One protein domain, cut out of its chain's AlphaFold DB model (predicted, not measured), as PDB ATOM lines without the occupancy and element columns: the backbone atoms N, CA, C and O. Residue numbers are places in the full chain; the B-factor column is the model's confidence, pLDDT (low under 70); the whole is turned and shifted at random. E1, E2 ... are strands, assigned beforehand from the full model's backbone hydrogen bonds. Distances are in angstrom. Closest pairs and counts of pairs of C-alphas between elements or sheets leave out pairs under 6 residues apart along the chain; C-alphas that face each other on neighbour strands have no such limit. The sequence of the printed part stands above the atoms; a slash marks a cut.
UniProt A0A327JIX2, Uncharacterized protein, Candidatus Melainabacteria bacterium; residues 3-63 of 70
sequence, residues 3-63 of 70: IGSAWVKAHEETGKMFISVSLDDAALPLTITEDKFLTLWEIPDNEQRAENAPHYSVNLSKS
ATOM      1  N   ILE A   3      -3.629   8.243   2.147       91.81
ATOM      2  CA  ILE A   3      -2.611   8.822   1.260       91.81
ATOM      3  C   ILE A   3      -2.250  10.261   1.635       91.81
ATOM      4  O   ILE A   3      -1.678  10.985   0.825       91.81
ATOM      5  N   GLY A   4      -2.666  10.711   2.815       93.31
ATOM      6  CA  GLY A   4      -2.414  12.069   3.262       93.31
ATOM      7  C   GLY A   4      -3.334  12.523   4.384       93.31
ATOM      8  O   GLY A   4      -4.050  11.732   5.019       93.31
ATOM      9  N   SER A   5      -3.308  13.830   4.608       95.31
ATOM     10  CA  SER A   5      -4.054  14.519   5.659       95.31
ATOM     11  C   SER A   5      -4.528  15.887   5.165       95.31
ATOM     12  O   SER A   5      -3.950  16.450   4.234       95.31
ATOM     13  N   ALA A   6      -5.585  16.424   5.770       96.06
ATOM     14  CA  ALA A   6      -6.089  17.743   5.421       96.06
ATOM     15  C   ALA A   6      -6.488  18.576   6.642       96.06
ATOM     16  O   ALA A   6      -6.875  18.045   7.685       96.06
ATOM     17  N   TRP A   7      -6.411  19.895   6.482       95.88
ATOM     18  CA  TRP A   7      -6.716  20.888   7.507       95.88
ATOM     19  C   TRP A   7      -7.706  21.913   6.976       95.88
ATOM     20  O   TRP A   7      -7.579  22.356   5.834       95.88
ATOM     21  N   VAL A   8      -8.641  22.337   7.821       94.06
ATOM     22  CA  VAL A   8      -9.432  23.541   7.563       94.06
ATOM     23  C   VAL A   8      -8.570  24.749   7.914       94.06
ATOM     24  O   VAL A   8      -7.992  24.810   8.997       94.06
ATOM     25  N   LYS A   9      -8.440  25.691   6.983       93.12
ATOM     26  CA  LYS A   9      -7.678  26.927   7.173       93.12
ATOM     27  C   LYS A   9      -8.487  28.124   6.697       93.12
ATOM     28  O   LYS A   9      -9.231  28.027   5.724       93.12
ATOM     29  N   ALA A  10      -8.305  29.254   7.369       93.94
ATOM     30  CA  ALA A  10      -8.819  30.538   6.920       93.94
ATOM     31  C   ALA A  10      -7.770  31.235   6.045       93.94
ATOM     32  O   ALA A  10      -6.581  31.223   6.355       93.94
ATOM     33  N   HIS A  11      -8.204  31.852   4.950       91.38
ATOM     34  CA  HIS A  11      -7.352  32.719   4.149       91.38
ATOM     35  C   HIS A  11      -7.159  34.040   4.888       91.38
ATOM     36  O   HIS A  11      -8.128  34.769   5.084       91.38
ATOM     37  N   GLU A  12      -5.919  34.360   5.255       88.88
ATOM     38  CA  GLU A  12      -5.593  35.486   6.143       88.88
ATOM     39  C   GLU A  12      -6.181  36.819   5.656       88.88
ATOM     40  O   GLU A  12      -6.780  37.553   6.435       88.88
ATOM     41  N   GLU A  13      -6.110  37.096   4.351       90.44
ATOM     42  CA  GLU A  13      -6.597  38.370   3.795       90.44
ATOM     43  C   GLU A  13      -8.106  38.415   3.510       90.44
ATOM     44  O   GLU A  13      -8.701  39.488   3.478       90.44
ATOM     45  N   THR A  14      -8.742  37.267   3.248       92.31
ATOM     46  CA  THR A  14     -10.128  37.231   2.737       92.31
ATOM     47  C   THR A  14     -11.115  36.603   3.712       92.31
ATOM     48  O   THR A  14     -12.319  36.634   3.463       92.31
ATOM     49  N   GLY A  15     -10.628  35.986   4.794       91.81
ATOM     50  CA  GLY A  15     -11.425  35.234   5.763       91.81
ATOM     51  C   GLY A  15     -12.084  33.969   5.204       91.81
ATOM     52  O   GLY A  15     -12.801  33.281   5.928       91.81
ATOM     53  N   LYS A  16     -11.874  33.638   3.922       94.25
ATOM     54  CA  LYS A  16     -12.489  32.468   3.288       94.25
ATOM     55  C   LYS A  16     -11.885  31.183   3.841       94.25
ATOM     56  O   LYS A  16     -10.666  31.041   3.879       94.25
ATOM     57  N   MET A  17     -12.741  30.236   4.212       94.31
ATOM     58  CA  MET A  17     -12.314  28.910   4.652       94.31
ATOM     59  C   MET A  17     -11.986  28.023   3.452       94.31
ATOM     60  O   MET A  17     -12.732  27.990   2.471       94.31
ATOM     61  N   PHE A  18     -10.886  27.282   3.540       93.94
ATOM     62  CA  PHE A  18     -10.475  26.293   2.552       93.94
ATOM     63  C   PHE A  18      -9.932  25.037   3.228       93.94
ATOM     64  O   PHE A  18      -9.511  25.055   4.385       93.94
ATOM     65  N   ILE A  19      -9.930  23.934   2.481       93.81
ATOM     66  CA  ILE A  19      -9.314  22.681   2.910       93.81
ATOM     67  C   ILE A  19      -7.926  22.603   2.279       93.81
ATOM     68  O   ILE A  19      -7.783  22.501   1.062       93.81
ATOM     69  N   SER A  20      -6.898  22.663   3.118       94.31
ATOM     70  CA  SER A  20      -5.511  22.439   2.726       94.31
ATOM     71  C   SER A  20      -5.218  20.945   2.790       94.31
ATOM     72  O   SER A  20      -5.321  20.352   3.861       94.31
ATOM     73  N   VAL A  21      -4.875  20.337   1.655       93.00
ATOM     74  CA  VAL A  21      -4.569  18.903   1.545       93.00
ATOM     75  C   VAL A  21      -3.063  18.712   1.386       93.00
ATOM     76  O   VAL A  21      -2.445  19.353   0.539       93.00
ATOM     77  N   SER A  22      -2.488  17.807   2.173       92.62
ATOM     78  CA  SER A  22      -1.123  17.306   2.006       92.62
ATOM     79  C   SER A  22      -1.192  15.816   1.691       92.62
ATOM     80  O   SER A  22      -1.841  15.060   2.419       92.62
ATOM     81  N   LEU A  23      -0.577  15.413   0.581       90.69
ATOM     82  CA  LEU A  23      -0.489  14.020   0.152       90.69
ATOM     83  C   LEU A  23       0.899  13.477   0.476       90.69
ATOM     84  O   LEU A  23       1.884  14.199   0.343       90.69
ATOM     85  N   ASP A  24       0.964  12.210   0.868       88.38
ATOM     86  CA  ASP A  24       2.233  11.534   1.117       88.38
ATOM     87  C   ASP A  24       3.002  11.375  -0.205       88.38
ATOM     88  O   ASP A  24       2.401  11.094  -1.244       88.38
ATOM     89  N   ASP A  25       4.334  11.471  -0.182       78.62
ATOM     90  CA  ASP A  25       5.160  11.352  -1.398       78.62
ATOM     91  C   ASP A  25       4.930  10.027  -2.141       78.62
ATOM     92  O   ASP A  25       4.933   9.973  -3.371       78.62
ATOM     93  N   ALA A  26       4.642   8.955  -1.398       75.50
ATOM     94  CA  ALA A  26       4.292   7.646  -1.948       75.50
ATOM     95  C   ALA A  26       2.984   7.651  -2.768       75.50
ATOM     96  O   ALA A  26       2.735   6.720  -3.536       75.50
ATOM     97  N   ALA A  27       2.149   8.679  -2.616       74.50
ATOM     98  CA  ALA A  27       0.912   8.863  -3.360       74.50
ATOM     99  C   ALA A  27       1.086   9.686  -4.645       74.50
ATOM    100  O   ALA A  27       0.236   9.588  -5.524       74.50
ATOM    101  N   LEU A  28       2.179  10.443  -4.801       70.44
ATOM    102  CA  LEU A  28       2.445  11.243  -6.008       70.44
ATOM    103  C   LEU A  28       2.521  10.411  -7.305       70.44
ATOM    104  O   LEU A  28       2.022  10.879  -8.329       70.44
ATOM    105  N   PRO A  29       3.061   9.173  -7.308       73.00
ATOM    106  CA  PRO A  29       3.025   8.309  -8.488       73.00
ATOM    107  C   PRO A  29       1.629   7.744  -8.796       73.00
ATOM    108  O   PRO A  29       1.430   7.146  -9.854       73.00
ATOM    109  N   LEU A  30       0.660   7.863  -7.879       69.69
ATOM    110  CA  LEU A  30      -0.676   7.314  -8.078       69.69
ATOM    111  C   LEU A  30      -1.466   8.228  -9.011       69.69
ATOM    112  O   LEU A  30      -1.959   9.280  -8.617       69.69
ATOM    113  N   THR A  31      -1.671   7.782 -10.248       73.25
ATOM    114  CA  THR A  31      -2.610   8.440 -11.159       73.25
ATOM    115  C   THR A  31      -4.015   8.379 -10.557       73.25
ATOM    116  O   THR A  31      -4.569   7.287 -10.387       73.25
ATOM    117  N   ILE A  32      -4.594   9.529 -10.212       74.69
ATOM    118  CA  ILE A  32      -6.014   9.622  -9.862       74.69
ATOM    119  C   ILE A  32      -6.792   9.486 -11.172       74.69
ATOM    120  O   ILE A  32      -6.695  10.330 -12.055       74.69
ATOM    121  N   THR A  33      -7.496   8.371 -11.311       79.12
ATOM    122  CA  THR A  33      -8.263   7.976 -12.497       79.12
ATOM    123  C   THR A  33      -9.757   7.999 -12.174       79.12
ATOM    124  O   THR A  33     -10.124   8.027 -11.002       79.12
ATOM    125  N   GLU A  34     -10.631   7.989 -13.185       80.25
ATOM    126  CA  GLU A  34     -12.096   8.093 -13.000       80.25
ATOM    127  C   GLU A  34     -12.702   6.968 -12.138       80.25
ATOM    128  O   GLU A  34     -13.752   7.140 -11.523       80.25
ATOM    129  N   ASP A  35     -12.032   5.817 -12.047       81.94
ATOM    130  CA  ASP A  35     -12.420   4.694 -11.190       81.94
ATOM    131  C   ASP A  35     -11.983   4.865  -9.725       81.94
ATOM    132  O   ASP A  35     -12.275   4.000  -8.893       81.94
ATOM    133  N   LYS A  36     -11.277   5.949  -9.388       83.88
ATOM    134  CA  LYS A  36     -10.762   6.218  -8.044       83.88
ATOM    135  C   LYS A  36     -11.457   7.416  -7.417       83.88
ATOM    136  O   LYS A  36     -11.709   8.434  -8.048       83.88
ATOM    137  N   PHE A  37     -11.703   7.296  -6.122       86.00
ATOM    138  CA  PHE A  37     -12.359   8.303  -5.308       86.00
ATOM    139  C   PHE A  37     -11.415   8.758  -4.209       86.00
ATOM    140  O   PHE A  37     -10.909   7.942  -3.430       86.00
ATOM    141  N   LEU A  38     -11.204  10.072  -4.154       87.25
ATOM    142  CA  LEU A  38     -10.587  10.738  -3.020       87.25
ATOM    143  C   LEU A  38     -11.680  11.048  -1.994       87.25
ATOM    144  O   LEU A  38     -12.688  11.672  -2.318       87.25
ATOM    145  N   THR A  39     -11.485  10.617  -0.756       91.12
ATOM    146  CA  THR A  39     -12.435  10.840   0.333       91.12
ATOM    147  C   THR A  39     -11.722  11.488   1.502       91.12
ATOM    148  O   THR A  39     -10.697  10.983   1.963       91.12
ATOM    149  N   LEU A  40     -12.284  12.586   1.998       94.75
ATOM    150  CA  LEU A  40     -11.882  13.206   3.253       94.75
ATOM    151  C   LEU A  40     -12.710  12.584   4.376       94.75
ATOM    152  O   LEU A  40     -13.931  12.702   4.384       94.75
ATOM    153  N   TRP A  41     -12.041  11.894   5.292       94.38
ATOM    154  CA  TRP A  41     -12.661  11.310   6.477       94.38
ATOM    155  C   TRP A  41     -12.354  12.185   7.671       94.38
ATOM    156  O   TRP A  41     -11.183  12.368   7.994       94.38
ATOM    157  N   GLU A  42     -13.388  12.732   8.292       95.00
ATOM    158  CA  GLU A  42     -13.243  13.576   9.473       95.00
ATOM    159  C   GLU A  42     -12.579  12.800  10.608       95.00
ATOM    160  O   GLU A  42     -12.887  11.630  10.844       95.00
ATOM    161  N   ILE A  43     -11.619  13.449  11.260       93.81
ATOM    162  CA  ILE A  43     -10.943  12.922  12.437       93.81
ATOM    163  C   ILE A  43     -11.650  13.532  13.649       93.81
ATOM    164  O   ILE A  43     -11.582  14.753  13.814       93.81
ATOM    165  N   PRO A  44     -12.311  12.717  14.491       92.75
ATOM    166  CA  PRO A  44     -12.999  13.205  15.679       92.75
ATOM    167  C   PRO A  44     -12.090  14.061  16.568       92.75
ATOM    168  O   PRO A  44     -10.918  13.734  16.754       92.75
ATOM    169  N   ASP A  45     -12.630  15.126  17.161       87.69
ATOM    170  CA  ASP A  45     -11.856  16.070  17.985       87.69
ATOM    171  C   ASP A  45     -11.117  15.386  19.146       87.69
ATOM    172  O   ASP A  45      -9.991  15.743  19.481       87.69
ATOM    173  N   ASN A  46     -11.703  14.337  19.733       90.56
ATOM    174  CA  ASN A  46     -11.068  13.548  20.795       90.56
ATOM    175  C   ASN A  46      -9.871  12.704  20.310       90.56
ATOM    176  O   ASN A  46      -9.099  12.205  21.131       90.56
ATOM    177  N   GLU A  47      -9.713  12.527  19.000       88.19
ATOM    178  CA  GLU A  47      -8.580  11.849  18.368       88.19
ATOM    179  C   GLU A  47      -7.515  12.833  17.850       88.19
ATOM    180  O   GLU A  47      -6.402  12.417  17.507       88.19
ATOM    181  N   GLN A  48      -7.806  14.137  17.846       88.19
ATOM    182  CA  GLN A  48      -6.862  15.190  17.478       88.19
ATOM    183  C   GLN A  48      -5.883  15.447  18.633       88.19
ATOM    184  O   GLN A  48      -6.097  16.255  19.529       88.19
ATOM    185  N   ARG A  49      -4.767  14.707  18.628       80.38
ATOM    186  CA  ARG A  49      -3.791  14.679  19.738       80.38
ATOM    187  C   ARG A  49      -2.916  15.934  19.880       80.38
ATOM    188  O   ARG A  49      -2.096  15.981  20.792       80.38
ATOM    189  N   ALA A  50      -3.018  16.902  18.972       85.12
ATOM    190  CA  ALA A  50      -2.169  18.091  18.941       85.12
ATOM    191  C   ALA A  50      -2.930  19.295  18.376       85.12
ATOM    192  O   ALA A  50      -3.830  19.124  17.562       85.12
ATOM    193  N   GLU A  51      -2.500  20.505  18.736       80.38
ATOM    194  CA  GLU A  51      -3.093  21.771  18.272       80.38
ATOM    195  C   GLU A  51      -3.100  21.911  16.739       80.38
ATOM    196  O   GLU A  51      -4.017  22.478  16.163       80.38
ATOM    197  N   ASN A  52      -2.107  21.320  16.065       87.06
ATOM    198  CA  ASN A  52      -1.996  21.301  14.604       87.06
ATOM    199  C   ASN A  52      -2.368  19.942  13.990       87.06
ATOM    200  O   ASN A  52      -1.915  19.602  12.890       87.06
ATOM    201  N   ALA A  53      -3.154  19.131  14.701       91.31
ATOM    202  CA  ALA A  53      -3.632  17.870  14.163       91.31
ATOM    203  C   ALA A  53      -4.489  18.102  12.900       91.31
ATOM    204  O   ALA A  53      -5.145  19.137  12.755       91.31
ATOM    205  N   PRO A  54      -4.455  17.169  11.939       95.06
ATOM    206  CA  PRO A  54      -5.326  17.246  10.779       95.06
ATOM    207  C   PRO A  54      -6.794  17.093  11.176       95.06
ATOM    208  O   PRO A  54      -7.128  16.310  12.061       95.06
ATOM    209  N   HIS A  55      -7.655  17.795  10.443       95.75
ATOM    210  CA  HIS A  55      -9.110  17.706  10.582       95.75
ATOM    211  C   HIS A  55      -9.666  16.512   9.799       95.75
ATOM    212  O   HIS A  55     -10.689  15.939  10.159       95.75
ATOM    213  N   TYR A  56      -8.979  16.114   8.722       96.31
ATOM    214  CA  TYR A  56      -9.386  14.988   7.889       96.31
ATOM    215  C   TYR A  56      -8.212  14.076   7.537       96.31
ATOM    216  O   TYR A  56      -7.094  14.524   7.272       96.31
ATOM    217  N   SER A  57      -8.494  12.779   7.437       94.62
ATOM    218  CA  SER A  57      -7.654  11.805   6.744       94.62
ATOM    219  C   SER A  57      -8.037  11.742   5.269       94.62
ATOM    220  O   SER A  57      -9.214  11.600   4.933       94.62
ATOM    221  N   VAL A  58      -7.047  11.789   4.379       93.56
ATOM    222  CA  VAL A  58      -7.279  11.699   2.933       93.56
ATOM    223  C   VAL A  58      -7.128  10.245   2.510       93.56
ATOM    224  O   VAL A  58      -6.064   9.643   2.664       93.56
ATOM    225  N   ASN A  59      -8.199   9.665   1.983       91.62
ATOM    226  CA  ASN A  59      -8.248   8.272   1.567       91.62
ATOM    227  C   ASN A  59      -8.490   8.156   0.064       91.62
ATOM    228  O   ASN A  59      -9.416   8.756  -0.468       91.62
ATOM    229  N   LEU A  60      -7.704   7.314  -0.604       88.44
ATOM    230  CA  LEU A  60      -7.950   6.875  -1.972       88.44
ATOM    231  C   LEU A  60      -8.631   5.507  -1.950       88.44
ATOM    232  O   LEU A  60      -8.142   4.557  -1.323       88.44
ATOM    233  N   SER A  61      -9.759   5.401  -2.634       87.56
ATOM    234  CA  SER A  61     -10.509   4.158  -2.803       87.56
ATOM    235  C   SER A  61     -10.797   3.918  -4.280       87.56
ATOM    236  O   SER A  61     -10.826   4.857  -5.067       87.56
ATOM    237  N   LYS A  62     -10.972   2.656  -4.673       83.75
ATOM    238  CA  LYS A  62     -11.566   2.332  -5.972       83.75
ATOM    239  C   LYS A  62     -13.080   2.371  -5.822       83.75
ATOM    240  O   LYS A  62     -13.595   1.907  -4.801       83.75
ATOM    241  N   SER A  63     -13.777   2.874  -6.831       72.25
ATOM    242  CA  SER A  63     -15.220   2.705  -6.929       72.25
ATOM    243  C   SER A  63     -15.526   1.217  -6.875       72.25
ATOM    244  O   SER A  63     -14.954   0.435  -7.639       72.25
TER     245      SER A  63
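AT A GLANCE: This is residues 3 to 63 of the 70 residues of an uncharacterized protein of Candidatus Melainabacteria bacterium (UniProt A0A327JIX2). The domain is a single sheet of four antiparallel strands, strongly twisted and curled like part of a barrel, made of two hairpins set side by side, E1 with E2 and E3 with E4, that join through E1 and E4. The turn of the first hairpin, residues 11 to 16, sticks out free, a long loop of residues 24 to 35 leads from one edge of the sheet to the other, and another, residues 43 to 55, links E3 to E4. The printed part has 61 residues with no named helix and four named strands, E1, E2, E3 and E4 along the chain, in the order E2, E1, E4, E3 across the sheet. The class is all strand, though under half of the residues, 29 of 61, are in named elements. The whole is loose, with a radius of gyration of the C-alphas of 13.3 A, and the C-alphas span 34 by 29 by 21 A.

HOW THE PARTS SIT: The sheet's inner strands are E1, residues 3 to 10, and E4, residues 56 to 62. They are antiparallel neighbours, with 137 degrees between their directions; the C-alphas of Ser 5 and Ser 57, which face each other, are 4.6 A apart. N 3 and O 58 are within hydrogen-bond range at 2.9 A, and so are N 56 and O 6 at 3.0 A. Beside E1 is the edge strand E2, residues 17 to 23. E1 and E2 form a hairpin and are antiparallel at 158 degrees; the C-alphas of Gly 4 and Leu 23, which face each other, are 4.1 A apart. N 9 and O 18, at 2.9 A, and N 20 and O 7, at 2.8 A, are within hydrogen-bond range. Beside E4 is the other edge strand, E3, residues 36 to 42. E3 and E4 form the second hairpin, antiparallel at 154 degrees; the C-alphas of Tyr 56 and Glu 42, which face each other, are 4.4 A apart. N 39 and O 59, at 2.8 A, and N 61 and O 37, at 2.9 A, are within hydrogen-bond range. E2 and E3 are apart. From edge to edge the strands' lines turn by 61 degrees and the way across the sheet turns by 136 degrees.

IN THESE COORDINATES: E1 is the longest strand by residues, eight of them, and measures 23.3 A from C-alpha 3 at (-2.611, 8.822, 1.260) to C-alpha 10 at (-8.819, 30.538, 6.920). E4, seven residues, measures 18.9 A and ends with C-alpha 62 at (-11.566, 2.332, -5.972). E2, seven residues, measures 19.5 A and begins with C-alpha 17 at (-12.314, 28.910, 4.652). E3, seven residues, measures 19.2 A.

THE WHOLE: The two C-alphas farthest apart are those of Glu 13, in the stretch that stands free, and Ser 63, the last printed residue, at 38.2 A. The first and last printed C-alphas, of Ile 3 and Ser 63, are 16.2 A apart. The link from E1 to E2 is short, with 6 residues; those from E2 to E3, with 12, and from E3 to E4, with 13, are long. The C-alphas of residues 24 to 35 are 10 to 19 A from the mean of all C-alphas, and those of residues 43 to 55 are 8 to 18 A from it. The sheet's C-alphas are up to 7.8 A off the best plane through them. The printed part has no cut. The mean pLDDT of the printed part is 88.1, and one residue, Leu 30, is under 70.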